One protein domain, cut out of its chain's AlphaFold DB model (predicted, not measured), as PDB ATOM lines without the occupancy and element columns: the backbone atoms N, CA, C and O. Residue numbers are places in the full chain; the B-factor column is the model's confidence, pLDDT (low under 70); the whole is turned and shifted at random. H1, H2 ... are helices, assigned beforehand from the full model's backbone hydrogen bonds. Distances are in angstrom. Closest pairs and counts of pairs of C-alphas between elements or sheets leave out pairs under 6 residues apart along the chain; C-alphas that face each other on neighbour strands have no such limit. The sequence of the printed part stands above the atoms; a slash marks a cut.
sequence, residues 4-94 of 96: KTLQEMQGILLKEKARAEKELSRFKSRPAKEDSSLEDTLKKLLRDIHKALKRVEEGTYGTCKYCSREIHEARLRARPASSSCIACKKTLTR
ATOM      1  N   LYS A   4     -74.862  75.821  50.478       83.06
ATOM      2  CA  LYS A   4     -75.986  76.346  49.691       83.06
ATOM      3  C   LYS A   4     -75.921  75.897  48.227       83.06
ATOM      4  O   LYS A   4     -76.907  75.400  47.695       83.06
ATOM      5  N   THR A   5     -74.746  75.985  47.606       83.38
ATOM      6  CA  THR A   5     -74.527  75.558  46.217       83.38
ATOM      7  C   THR A   5     -74.675  74.045  46.068       83.38
ATOM      8  O   THR A   5     -75.241  73.572  45.085       83.38
ATOM      9  N   LEU A   6     -74.228  73.264  47.060       84.06
ATOM     10  CA  LEU A   6     -74.417  71.809  47.069       84.06
ATOM     11  C   LEU A   6     -75.898  71.418  47.118       84.06
ATOM     12  O   LEU A   6     -76.323  70.563  46.343       84.06
ATOM     13  N   GLN A   7     -76.689  72.075  47.970       86.25
ATOM     14  CA  GLN A   7     -78.135  71.848  48.047       86.25
ATOM     15  C   GLN A   7     -78.852  72.231  46.749       86.25
ATOM     16  O   GLN A   7     -79.742  71.511  46.295       86.25
ATOM     17  N   GLU A   8     -78.444  73.328  46.112       89.12
ATOM     18  CA  GLU A   8     -79.008  73.754  44.831       89.12
ATOM     19  C   GLU A   8     -78.743  72.717  43.729       89.12
ATOM     20  O   GLU A   8     -79.669  72.281  43.039       89.12
ATOM     21  N   MET A   9     -77.501  72.234  43.624       87.94
ATOM     22  CA  MET A   9     -77.131  71.191  42.662       87.94
ATOM     23  C   MET A   9     -77.832  69.858  42.956       87.94
ATOM     24  O   MET A   9     -78.290  69.188  42.030       87.94
ATOM     25  N   GLN A  10     -77.982  69.488  44.231       88.81
ATOM     26  CA  GLN A  10     -78.741  68.304  44.644       88.81
ATOM     27  C   GLN A  10     -80.205  68.391  44.194       88.81
ATOM     28  O   GLN A  10     -80.745  67.422  43.658       88.81
ATOM     29  N   GLY A  11     -80.836  69.559  44.346       91.56
ATOM     30  CA  GLY A  11     -82.204  69.796  43.888       91.56
ATOM     31  C   GLY A  11     -82.362  69.636  42.373       91.56
ATOM     32  O   GLY A  11     -83.338  69.039  41.913       91.56
ATOM     33  N   ILE A  12     -81.391  70.111  41.588       91.50
ATOM     34  CA  ILE A  12     -81.383  69.932  40.128       91.50
ATOM     35  C   ILE A  12     -81.243  68.445  39.773       91.50
ATOM     36  O   ILE A  12     -82.038  67.927  38.989       91.50
ATOM     37  N   LEU A  13     -80.298  67.737  40.401       90.19
ATOM     38  CA  LEU A  13     -80.074  66.303  40.184       90.19
ATOM     39  C   LEU A  13     -81.317  65.461  40.490       90.19
ATOM     40  O   LEU A  13     -81.630  64.543  39.739       90.19
ATOM     41  N   LEU A  14     -82.051  65.774  41.562       91.81
ATOM     42  CA  LEU A  14     -83.288  65.070  41.912       91.81
ATOM     43  C   LEU A  14     -84.398  65.287  40.873       91.81
ATOM     44  O   LEU A  14     -85.108  64.343  40.524       91.81
ATOM     45  N   LYS A  15     -84.522  66.503  40.329       92.06
ATOM     46  CA  LYS A  15     -85.470  66.793  39.240       92.06
ATOM     47  C   LYS A  15     -85.096  66.048  37.958       92.06
ATOM     48  O   LYS A  15     -85.968  65.464  37.316       92.06
ATOM     49  N   GLU A  16     -83.810  66.027  37.604       91.25
ATOM     50  CA  GLU A  16     -83.319  65.265  36.449       91.25
ATOM     51  C   GLU A  16     -83.523  63.758  36.630       91.25
ATOM     52  O   GLU A  16     -83.965  63.093  35.693       91.25
ATOM     53  N   LYS A  17     -83.278  63.230  37.838       92.06
ATOM     54  CA  LYS A  17     -83.537  61.830  38.194       92.06
ATOM     55  C   LYS A  17     -84.993  61.466  37.925       92.06
ATOM     56  O   LYS A  17     -85.255  60.543  37.160       92.06
ATOM     57  N   ALA A  18     -85.928  62.226  38.497       91.50
ATOM     58  CA  ALA A  18     -87.359  61.971  38.351       91.50
ATOM     59  C   ALA A  18     -87.801  62.016  36.879       91.50
ATOM     60  O   ALA A  18     -88.609  61.197  36.436       91.50
ATOM     61  N   ARG A  19     -87.240  62.946  36.094       89.81
ATOM     62  CA  ARG A  19     -87.491  63.021  34.651       89.81
ATOM     63  C   ARG A  19     -86.973  61.775  33.933       89.81
ATOM     64  O   ARG A  19     -87.732  61.155  33.199       89.81
ATOM     65  N   ALA A  20     -85.722  61.384  34.172       88.31
ATOM     66  CA  ALA A  20     -85.107  60.217  33.544       88.31
ATOM     67  C   ALA A  20     -85.824  58.905  33.907       88.31
ATOM     68  O   ALA A  20     -86.027  58.062  33.038       88.31
ATOM     69  N   GLU A  21     -86.260  58.741  35.159       88.88
ATOM     70  CA  GLU A  21     -87.043  57.577  35.604       88.88
ATOM     71  C   GLU A  21     -88.408  57.505  34.914       88.88
ATOM     72  O   GLU A  21     -88.825  56.428  34.487       88.88
ATOM     73  N   LYS A  22     -89.084  58.648  34.755       88.69
ATOM     74  CA  LYS A  22     -90.364  58.737  34.043       88.69
ATOM     75  C   LYS A  22     -90.224  58.444  32.549       88.69
ATOM     76  O   LYS A  22     -91.105  57.817  31.971       88.69
ATOM     77  N   GLU A  23     -89.142  58.889  31.919       86.88
ATOM     78  CA  GLU A  23     -88.844  58.529  30.529       86.88
ATOM     79  C   GLU A  23     -88.558  57.024  30.419       86.88
ATOM     80  O   GLU A  23     -89.144  56.342  29.584       86.88
ATOM     81  N   LEU A  24     -87.749  56.466  31.324       84.19
ATOM     82  CA  LEU A  24     -87.414  55.040  31.325       84.19
ATOM     83  C   LEU A  24     -88.637  54.139  31.563       84.19
ATOM     84  O   LEU A  24     -88.745  53.071  30.960       84.19
ATOM     85  N   SER A  25     -89.580  54.556  32.414       84.25
ATOM     86  CA  SER A  25     -90.816  53.801  32.647       84.25
ATOM     87  C   SER A  25     -91.733  53.773  31.423       84.25
ATOM     88  O   SER A  25     -92.426  52.780  31.227       84.25
ATOM     89  N   ARG A  26     -91.686  54.792  30.551       82.62
ATOM     90  CA  ARG A  26     -92.407  54.796  29.265       82.62
ATOM     91  C   ARG A  26     -91.845  53.780  28.272       82.62
ATOM     92  O   ARG A  26     -92.616  53.192  27.520       82.62
ATOM     93  N   PHE A  27     -90.529  53.553  28.277       74.81
ATOM     94  CA  PHE A  27     -89.886  52.583  27.379       74.81
ATOM     95  C   PHE A  27     -90.225  51.130  27.725       74.81
ATOM     96  O   PHE A  27     -90.433  50.335  26.814       74.81
ATOM     97  N   LYS A  28     -90.373  50.791  29.014       68.50
ATOM     98  CA  LYS A  28     -90.755  49.432  29.454       68.50
ATOM     99  C   LYS A  28     -92.115  48.962  28.919       68.50
ATOM    100  O   LYS A  28     -92.377  47.765  28.917       68.50
ATOM    101  N   SER A  29     -92.961  49.890  28.477       66.44
ATOM    102  CA  SER A  29     -94.301  49.618  27.952       66.44
ATOM    103  C   SER A  29     -94.338  49.381  26.433       66.44
ATOM    104  O   SER A  29     -95.396  49.028  25.915       66.44
ATOM    105  N   ARG A  30     -93.229  49.599  25.701       64.25
ATOM    106  CA  ARG A  30     -93.128  49.393  24.239       64.25
ATOM    107  C   ARG A  30     -92.443  48.054  23.909       64.25
ATOM    108  O   ARG A  30     -91.579  47.611  24.663       64.25
ATOM    109  N   PRO A  31     -92.796  47.399  22.786       60.09
ATOM    110  CA  PRO A  31     -92.145  46.160  22.363       60.09
ATOM    111  C   PRO A  31     -90.659  46.394  22.033       60.09
ATOM    112  O   PRO A  31     -90.296  47.369  21.379       60.09
ATOM    113  N   ALA A  32     -89.803  45.474  22.484       61.19
ATOM    114  CA  ALA A  32     -88.345  45.598  22.619       61.19
ATOM    115  C   ALA A  32     -87.507  45.733  21.321       61.19
ATOM    116  O   ALA A  32     -86.301  45.496  21.359       61.19
ATOM    117  N   LYS A  33     -88.100  46.050  20.163       58.84
ATOM    118  CA  LYS A  33     -87.424  45.878  18.863       58.84
ATOM    119  C   LYS A  33     -86.745  47.114  18.260       58.84
ATOM    120  O   LYS A  33     -85.935  46.910  17.366       58.84
ATOM    121  N   GLU A  34     -86.972  48.342  18.741       57.62
ATOM    122  CA  GLU A  34     -86.513  49.533  17.986       57.62
ATOM    123  C   GLU A  34     -85.667  50.587  18.735       57.62
ATOM    124  O   GLU A  34     -84.945  51.317  18.068       57.62
ATOM    125  N   ASP A  35     -85.619  50.639  20.076       59.94
ATOM    126  CA  ASP A  35     -85.008  51.792  20.789       59.94
ATOM    127  C   ASP A  35     -84.000  51.432  21.915       59.94
ATOM    128  O   ASP A  35     -83.867  52.156  22.904       59.94
ATOM    129  N   SER A  36     -83.242  50.335  21.785       71.06
ATOM    130  CA  SER A  36     -82.280  49.890  22.825       71.06
ATOM    131  C   SER A  36     -81.210  50.950  23.171       71.06
ATOM    132  O   SER A  36     -80.902  51.201  24.337       71.06
ATOM    133  N   SER A  37     -80.701  51.674  22.165       79.06
ATOM    134  CA  SER A  37     -79.652  52.698  22.342       79.06
ATOM    135  C   SER A  37     -80.101  53.893  23.204       79.06
ATOM    136  O   SER A  37     -79.333  54.422  24.020       79.06
ATOM    137  N   LEU A  38     -81.363  54.311  23.066       80.69
ATOM    138  CA  LEU A  38     -81.933  55.410  23.850       80.69
ATOM    139  C   LEU A  38     -82.177  54.981  25.298       80.69
ATOM    140  O   LEU A  38     -81.821  55.718  26.223       80.69
ATOM    141  N   GLU A  39     -82.702  53.771  25.502       84.31
ATOM    142  CA  GLU A  39     -82.890  53.192  26.833       84.31
ATOM    143  C   GLU A  39     -81.552  53.074  27.581       84.31
ATOM    144  O   GLU A  39     -81.435  53.493  28.736       84.31
ATOM    145  N   ASP A  40     -80.511  52.578  26.912       85.88
ATOM    146  CA  ASP A  40     -79.170  52.463  27.484       85.88
ATOM    147  C   ASP A  40     -78.565  53.819  27.836       85.88
ATOM    148  O   ASP A  40     -77.901  53.962  28.872       85.88
ATOM    149  N   THR A  41     -78.809  54.834  27.008       87.06
ATOM    150  CA  THR A  41     -78.360  56.204  27.264       87.06
ATOM    151  C   THR A  41     -79.063  56.797  28.486       87.06
ATOM    152  O   THR A  41     -78.399  57.367  29.356       87.06
ATOM    153  N   LEU A  42     -80.376  56.597  28.617       88.06
ATOM    154  CA  LEU A  42     -81.149  57.026  29.786       88.06
ATOM    155  C   LEU A  42     -80.724  56.285  31.057       88.06
ATOM    156  O   LEU A  42     -80.516  56.914  32.096       88.06
ATOM    157  N   LYS A  43     -80.499  54.969  30.985       89.38
ATOM    158  CA  LYS A  43     -79.956  54.182  32.105       89.38
ATOM    159  C   LYS A  43     -78.569  54.674  32.518       89.38
ATOM    160  O   LYS A  43     -78.291  54.773  33.712       89.38
ATOM    161  N   LYS A  44     -77.685  54.976  31.556       90.12
ATOM    162  CA  LYS A  44     -76.360  55.566  31.825       90.12
ATOM    163  C   LYS A  44     -76.500  56.905  32.546       90.12
ATOM    164  O   LYS A  44     -75.873  57.082  33.587       90.12
ATOM    165  N   LEU A  45     -77.364  57.787  32.047       89.69
ATOM    166  CA  LEU A  45     -77.643  59.080  32.671       89.69
ATOM    167  C   LEU A  45     -78.150  58.920  34.110       89.69
ATOM    168  O   LEU A  45     -77.622  59.558  35.015       89.69
ATOM    169  N   LEU A  46     -79.116  58.028  34.341       91.81
ATOM    170  CA  LEU A  46     -79.668  57.779  35.672       91.81
ATOM    171  C   LEU A  46     -78.596  57.279  36.651       91.81
ATOM    172  O   LEU A  46     -78.512  57.747  37.786       91.81
ATOM    173  N   ARG A  47     -77.717  56.377  36.193       91.81
ATOM    174  CA  ARG A  47     -76.560  55.926  36.982       91.81
ATOM    175  C   ARG A  47     -75.606  57.072  37.312       91.81
ATOM    176  O   ARG A  47     -75.094  57.116  38.428       91.81
ATOM    177  N   ASP A  48     -75.354  57.976  36.372       91.44
ATOM    178  CA  ASP A  48     -74.491  59.136  36.604       91.44
ATOM    179  C   ASP A  48     -75.113  60.108  37.617       91.44
ATOM    180  O   ASP A  48     -74.412  60.579  38.513       91.44
ATOM    181  N   ILE A  49     -76.428  60.336  37.548       92.75
ATOM    182  CA  ILE A  49     -77.169  61.151  38.521       92.75
ATOM    183  C   ILE A  49     -77.109  60.525  39.920       92.75
ATOM    184  O   ILE A  49     -76.805  61.219  40.887       92.75
ATOM    185  N   HIS A  50     -77.318  59.212  40.046       92.81
ATOM    186  CA  HIS A  50     -77.187  58.513  41.330       92.81
ATOM    187  C   HIS A  50     -75.785  58.639  41.923       92.81
ATOM    188  O   HIS A  50     -75.637  58.913  43.112       92.81
ATOM    189  N   LYS A  51     -74.744  58.492  41.096       91.94
ATOM    190  CA  LYS A  51     -73.362  58.707  41.542       91.94
ATOM    191  C   LYS A  51     -73.139  60.145  41.990       91.94
ATOM    192  O   LYS A  51     -72.476  60.360  42.993       91.94
ATOM    193  N   ALA A  52     -73.671  61.120  41.262       91.06
ATOM    194  CA  ALA A  52     -73.563  62.524  41.634       91.06
ATOM    195  C   ALA A  52     -74.231  62.802  42.989       91.06
ATOM    196  O   ALA A  52     -73.589  63.391  43.851       91.06
ATOM    197  N   LEU A  53     -75.452  62.301  43.211       91.81
ATOM    198  CA  LEU A  53     -76.162  62.413  44.491       91.81
ATOM    199  C   LEU A  53     -75.376  61.778  45.640       91.81
ATOM    200  O   LEU A  53     -75.145  62.442  46.645       91.81
ATOM    201  N   LYS A  54     -74.867  60.555  45.453       92.31
ATOM    202  CA  LYS A  54     -74.050  59.881  46.469       92.31
ATOM    203  C   LYS A  54     -72.827  60.711  46.862       92.31
ATOM    204  O   LYS A  54     -72.468  60.801  48.026       92.31
ATOM    205  N   ARG A  55     -72.195  61.368  45.891       90.50
ATOM    206  CA  ARG A  55     -71.039  62.237  46.144       90.50
ATOM    207  C   ARG A  55     -71.410  63.519  46.875       90.50
ATOM    208  O   ARG A  55     -70.569  64.055  47.586       90.50
ATOM    209  N   VAL A  56     -72.633  64.024  46.692       89.75
ATOM    210  CA  VAL A  56     -73.149  65.139  47.498       89.75
ATOM    211  C   VAL A  56     -73.285  64.693  48.952       89.75
ATOM    212  O   VAL A  56     -72.828  65.411  49.834       89.75
ATOM    213  N   GLU A  57     -73.825  63.495  49.192       89.25
ATOM    214  CA  GLU A  57     -73.958  62.914  50.538       89.25
ATOM    215  C   GLU A  57     -72.595  62.638  51.193       89.25
ATOM    216  O   GLU A  57     -72.389  62.964  52.356       89.25
ATOM    217  N   GLU A  58     -71.634  62.108  50.432       89.75
ATOM    218  CA  GLU A  58     -70.255  61.870  50.882       89.75
ATOM    219  C   GLU A  58     -69.424  63.165  51.007       89.75
ATOM    220  O   GLU A  58     -68.280  63.122  51.456       89.75
ATOM    221  N   GLY A  59     -69.943  64.315  50.565       87.75
ATOM    222  CA  GLY A  59     -69.214  65.589  50.561       87.75
ATOM    223  C   GLY A  59     -68.075  65.679  49.533       87.75
ATOM    224  O   GLY A  59     -67.297  66.628  49.558       87.75
ATOM    225  N   THR A  60     -67.975  64.723  48.602       88.38
ATOM    226  CA  THR A  60     -66.957  64.671  47.531       88.38
ATOM    227  C   THR A  60     -67.469  65.197  46.183       88.38
ATOM    228  O   THR A  60     -66.847  64.995  45.125       88.38
ATOM    229  N   TYR A  61     -68.648  65.823  46.187       88.81
ATOM    230  CA  TYR A  61     -69.237  66.446  45.011       88.81
ATOM    231  C   TYR A  61     -68.411  67.645  44.561       88.81
ATOM    232  O   TYR A  61     -67.941  68.443  45.364       88.81
ATOM    233  N   GLY A  62     -68.228  67.757  43.248       87.62
ATOM    234  CA  GLY A  62     -67.333  68.751  42.674       87.62
ATOM    235  C   GLY A  62     -65.867  68.334  42.647       87.62
ATOM    236  O   GLY A  62     -65.057  69.122  42.195       87.62
ATOM    237  N   THR A  63     -65.499  67.100  43.005       91.00
ATOM    238  CA  THR A  63     -64.131  66.590  42.787       91.00
ATOM    239  C   THR A  63     -64.056  65.749  41.505       91.00
ATOM    240  O   THR A  63     -64.957  64.981  41.167       91.00
ATOM    241  N   CYS A  64     -62.986  65.844  40.729       90.69
ATOM    242  CA  CYS A  64     -62.795  65.012  39.547       90.69
ATOM    243  C   CYS A  64     -62.381  63.600  39.967       90.69
ATOM    244  O   CYS A  64     -61.395  63.439  40.672       90.69
ATOM    245  N   LYS A  65     -63.062  62.560  39.473       87.81
ATOM    246  CA  LYS A  65     -62.703  61.166  39.805       87.81
ATOM    247  C   LYS A  65     -61.373  60.681  39.202       87.81
ATOM    248  O   LYS A  65     -60.906  59.614  39.567       87.81
ATOM    249  N   TYR A  66     -60.821  61.413  38.231       88.19
ATOM    250  CA  TYR A  66     -59.616  61.010  37.491       88.19
ATOM    251  C   TYR A  66     -58.350  61.704  37.984       88.19
ATOM    252  O   TYR A  66     -57.288  61.101  38.002       88.19
ATOM    253  N   CYS A  67     -58.454  62.983  38.346       90.06
ATOM    254  CA  CYS A  67     -57.306  63.781  38.776       90.06
ATOM    255  C   CYS A  67     -57.442  64.316  40.200       90.06
ATOM    256  O   CYS A  67     -56.575  65.063  40.639       90.06
ATOM    257  N   SER A  68     -58.541  64.000  40.890       89.19
ATOM    258  CA  SER A  68     -58.841  64.449  42.257       89.19
ATOM    259  C   SER A  68     -58.848  65.971  42.455       89.19
ATOM    260  O   SER A  68     -58.865  66.445  43.582       89.19
ATOM    261  N   ARG A  69     -58.873  66.753  41.366       88.75
ATOM    262  CA  ARG A  69     -58.976  68.220  41.395       88.75
ATOM    263  C   ARG A  69     -60.426  68.670  41.434       88.75
ATOM    264  O   ARG A  69     -61.301  67.961  40.938       88.75
ATOM    265  N   GLU A  70     -60.669  69.874  41.923       89.25
ATOM    266  CA  GLU A  70     -61.995  70.482  41.889       89.25
ATOM    267  C   GLU A  70     -62.498  70.668  40.440       89.25
ATOM    268  O   GLU A  70     -61.761  70.999  39.507       89.25
ATOM    269  N   ILE A  71     -63.782  70.397  40.233       89.81
ATOM    270  CA  ILE A  71     -64.521  70.602  38.997       89.81
ATOM    271  C   ILE A  71     -65.078  72.019  39.061       89.81
ATOM    272  O   ILE A  71     -65.831  72.350  39.972       89.81
ATOM    273  N   HIS A  72     -64.755  72.828  38.052       88.25
ATOM    274  CA  HIS A  72     -65.307  74.174  37.935       88.25
ATOM    275  C   HIS A  72     -66.830  74.179  38.043       88.25
ATOM    276  O   HIS A  72     -67.521  73.431  37.348       88.25
ATOM    277  N   GLU A  73     -67.348  75.102  38.844       86.19
ATOM    278  CA  GLU A  73     -68.778  75.235  39.091       86.19
ATOM    279  C   GLU A  73     -69.577  75.436  37.796       86.19
ATOM    280  O   GLU A  73     -70.605  74.795  37.609       86.19
ATOM    281  N   ALA A  74     -69.062  76.218  36.840       87.81
ATOM    282  CA  ALA A  74     -69.686  76.408  35.527       87.81
ATOM    283  C   ALA A  74     -69.962  75.077  34.797       87.81
ATOM    284  O   ALA A  74     -70.977  74.924  34.119       87.81
ATOM    285  N   ARG A  75     -69.091  74.073  34.974       87.69
ATOM    286  CA  ARG A  75     -69.271  72.733  34.402       87.69
ATOM    287  C   ARG A  75     -70.353  71.942  35.132       87.69
ATOM    288  O   ARG A  75     -71.078  71.205  34.469       87.69
ATOM    289  N   LEU A  76     -70.452  72.075  36.455       87.81
ATOM    290  CA  LEU A  76     -71.501  71.435  37.256       87.81
ATOM    291  C   LEU A  76     -72.863  72.088  36.999       87.81
ATOM    292  O   LEU A  76     -73.835  71.373  36.812       87.81
ATOM    293  N   ARG A  77     -72.925  73.416  36.849       86.69
ATOM    294  CA  ARG A  77     -74.149  74.123  36.440       86.69
ATOM    295  C   ARG A  77     -74.618  73.701  35.047       86.69
ATOM    296  O   ARG A  77     -75.808  73.506  34.840       86.69
ATOM    297  N   ALA A  78     -73.693  73.521  34.101       88.12
ATOM    298  CA  ALA A  78     -74.028  73.047  32.757       88.12
ATOM    299  C   ALA A  78     -74.377  71.548  32.713       88.12
ATOM    300  O   ALA A  78     -75.172  71.117  31.881       88.12
ATOM    301  N   ARG A  79     -73.741  70.725  33.558       87.69
ATOM    302  CA  ARG A  79     -73.982  69.279  33.629       87.69
ATOM    303  C   ARG A  79     -73.745  68.753  35.052       87.69
ATOM    304  O   ARG A  79     -72.636  68.286  35.346       87.69
ATOM    305  N   PRO A  80     -74.772  68.747  35.915       88.56
ATOM    306  CA  PRO A  80     -74.608  68.472  37.344       88.56
ATOM    307  C   PRO A  80     -74.259  67.010  37.639       88.56
ATOM    308  O   PRO A  80     -73.601  66.723  38.636       88.56
ATOM    309  N   ALA A  81     -74.606  66.082  36.742       89.81
ATOM    310  CA  ALA A  81     -74.215  64.672  36.829       89.81
ATOM    311  C   ALA A  81     -72.749  64.395  36.408       89.81
ATOM    312  O   ALA A  81     -72.307  63.246  36.359       89.81
ATOM    313  N   SER A  82     -71.968  65.423  36.047       87.69
ATOM    314  CA  SER A  82     -70.592  65.254  35.564       87.69
ATOM    315  C   SER A  82     -69.635  64.850  36.692       87.69
ATOM    316  O   SER A  82     -69.397  65.610  37.621       87.69
ATOM    317  N   SER A  83     -68.995  63.684  36.560       88.25
ATOM    318  CA  SER A  83     -67.986  63.185  37.516       88.25
ATOM    319  C   SER A  83     -66.533  63.543  37.164       88.25
ATOM    320  O   SER A  83     -65.616  63.222  37.927       88.25
ATOM    321  N   SER A  84     -66.311  64.190  36.015       89.06
ATOM    322  CA  SER A  84     -64.990  64.569  35.505       89.06
ATOM    323  C   SER A  84     -64.892  66.050  35.148       89.06
ATOM    324  O   SER A  84     -65.862  66.667  34.693       89.06
ATOM    325  N   CYS A  85     -63.693  66.611  35.323       89.25
ATOM    326  CA  CYS A  85     -63.377  67.971  34.904       89.25
ATOM    327  C   CYS A  85     -63.247  68.078  33.372       89.25
ATOM    328  O   CYS A  85     -63.164  67.076  32.654       89.25
ATOM    329  N   ILE A  86     -63.243  69.312  32.857       86.75
ATOM    330  CA  ILE A  86     -63.113  69.586  31.415       86.75
ATOM    331  C   ILE A  86     -61.790  69.045  30.871       86.75
ATOM    332  O   ILE A  86     -61.806  68.407  29.826       86.75
ATOM    333  N   ALA A  87     -60.686  69.226  31.603       86.12
ATOM    334  CA  ALA A  87     -59.367  68.748  31.196       86.12
ATOM    335  C   ALA A  87     -59.348  67.224  30.991       86.12
ATOM    336  O   ALA A  87     -59.069  66.768  29.888       86.12
ATOM    337  N   CYS A  88     -59.754  66.441  32.000       88.00
ATOM    338  CA  CYS A  88     -59.803  64.979  31.884       88.00
ATOM    339  C   CYS A  88     -60.786  64.517  30.809       88.00
ATOM    340  O   CYS A  88     -60.506  63.561  30.095       88.00
ATOM    341  N   LYS A  89     -61.938  65.190  30.670       82.69
ATOM    342  CA  LYS A  89     -62.889  64.839  29.612       82.69
ATOM    343  C   LYS A  89     -62.308  65.105  28.222       82.69
ATOM    344  O   LYS A  89     -62.500  64.266  27.358       82.69
ATOM    345  N   LYS A  90     -61.591  66.219  28.030       83.50
ATOM    346  CA  LYS A  90     -60.936  66.569  26.762       83.50
ATOM    347  C   LYS A  90     -59.880  65.536  26.378       83.50
ATOM    348  O   LYS A  90     -59.818  65.184  25.210       83.50
ATOM    349  N   THR A  91     -59.105  65.040  27.343       80.50
ATOM    350  CA  THR A  91     -58.155  63.941  27.118       80.50
ATOM    351  C   THR A  91     -58.889  62.670  26.693       80.50
ATOM    352  O   THR A  91     -58.623  62.161  25.620       80.50
ATOM    353  N   LEU A  92     -59.898  62.231  27.454       75.88
ATOM    354  CA  LEU A  92     -60.645  60.995  27.168       75.88
ATOM    355  C   LEU A  92     -61.357  60.985  25.806       75.88
ATOM    356  O   LEU A  92     -61.558  59.921  25.238       75.88
ATOM    357  N   THR A  93     -61.796  62.142  25.306       67.31
ATOM    358  CA  THR A  93     -62.483  62.241  24.006       67.31
ATOM    359  C   THR A  93     -61.539  62.356  22.815       67.31
ATOM    360  O   THR A  93     -62.015  62.285  21.692       67.31
ATOM    361  N   ARG A  94     -60.241  62.608  23.030       56.97
ATOM    362  CA  ARG A  94     -59.279  62.851  21.942       56.97
ATOM    363  C   ARG A  94     -58.576  61.577  21.460       56.97
ATOM    364  O   ARG A  94     -57.814  61.658  20.508       56.97
TER     365      ARG A  94
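Overview. This is residues 4 to 94 of the 96 residues of the protein "DksA C4-type domain-containing protein" of Candidatus Uhrbacteria bacterium (UniProt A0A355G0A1). A long helical hairpin of H1 and H2 has a small, loop-rich head at its open end, where the short helices H3 and H4 lie. Residues 29 to 34, in the hairpin's turn, stick out at the other end. The printed part has 91 residues, is all helix in the order H1, H2, H3, H4, and is only just loose, close to compact: radius of gyration of the C-alphas 14.7 A, spans 44 by 34 by 20 A.

Along the chain. H1, residues 4 to 27, runs 35.4 A from C-alpha 4 at (-75.986, 76.346, 49.691). H2, residues 36 to 57, runs 31.7 A. H3 is residues 73 to 78; H4, residues 86 to 93, ends at C-alpha 93 at (-62.483, 62.241, 24.006).

Arrangement. H1 and H2 touch, closest at the C-alphas of Lys 17 and Leu 46, 6.1 A, at a shallow tilt of 26 degrees, opposite ways. H3 is close to H1 but not clearly touching: the closest C-alphas, Met 9 and Arg 77, are 7.5 A apart. H4 is apart from H1 and H2. In H1, H2, H3 and H4 every O i to N i+4 pair is within hydrogen-bond range.

Size, cuts and confidence. The printed part has no cut. The link from H2 to H3, 15 residues, is long. Residues 28 to 35 and 93 to 94 have pLDDT under 70.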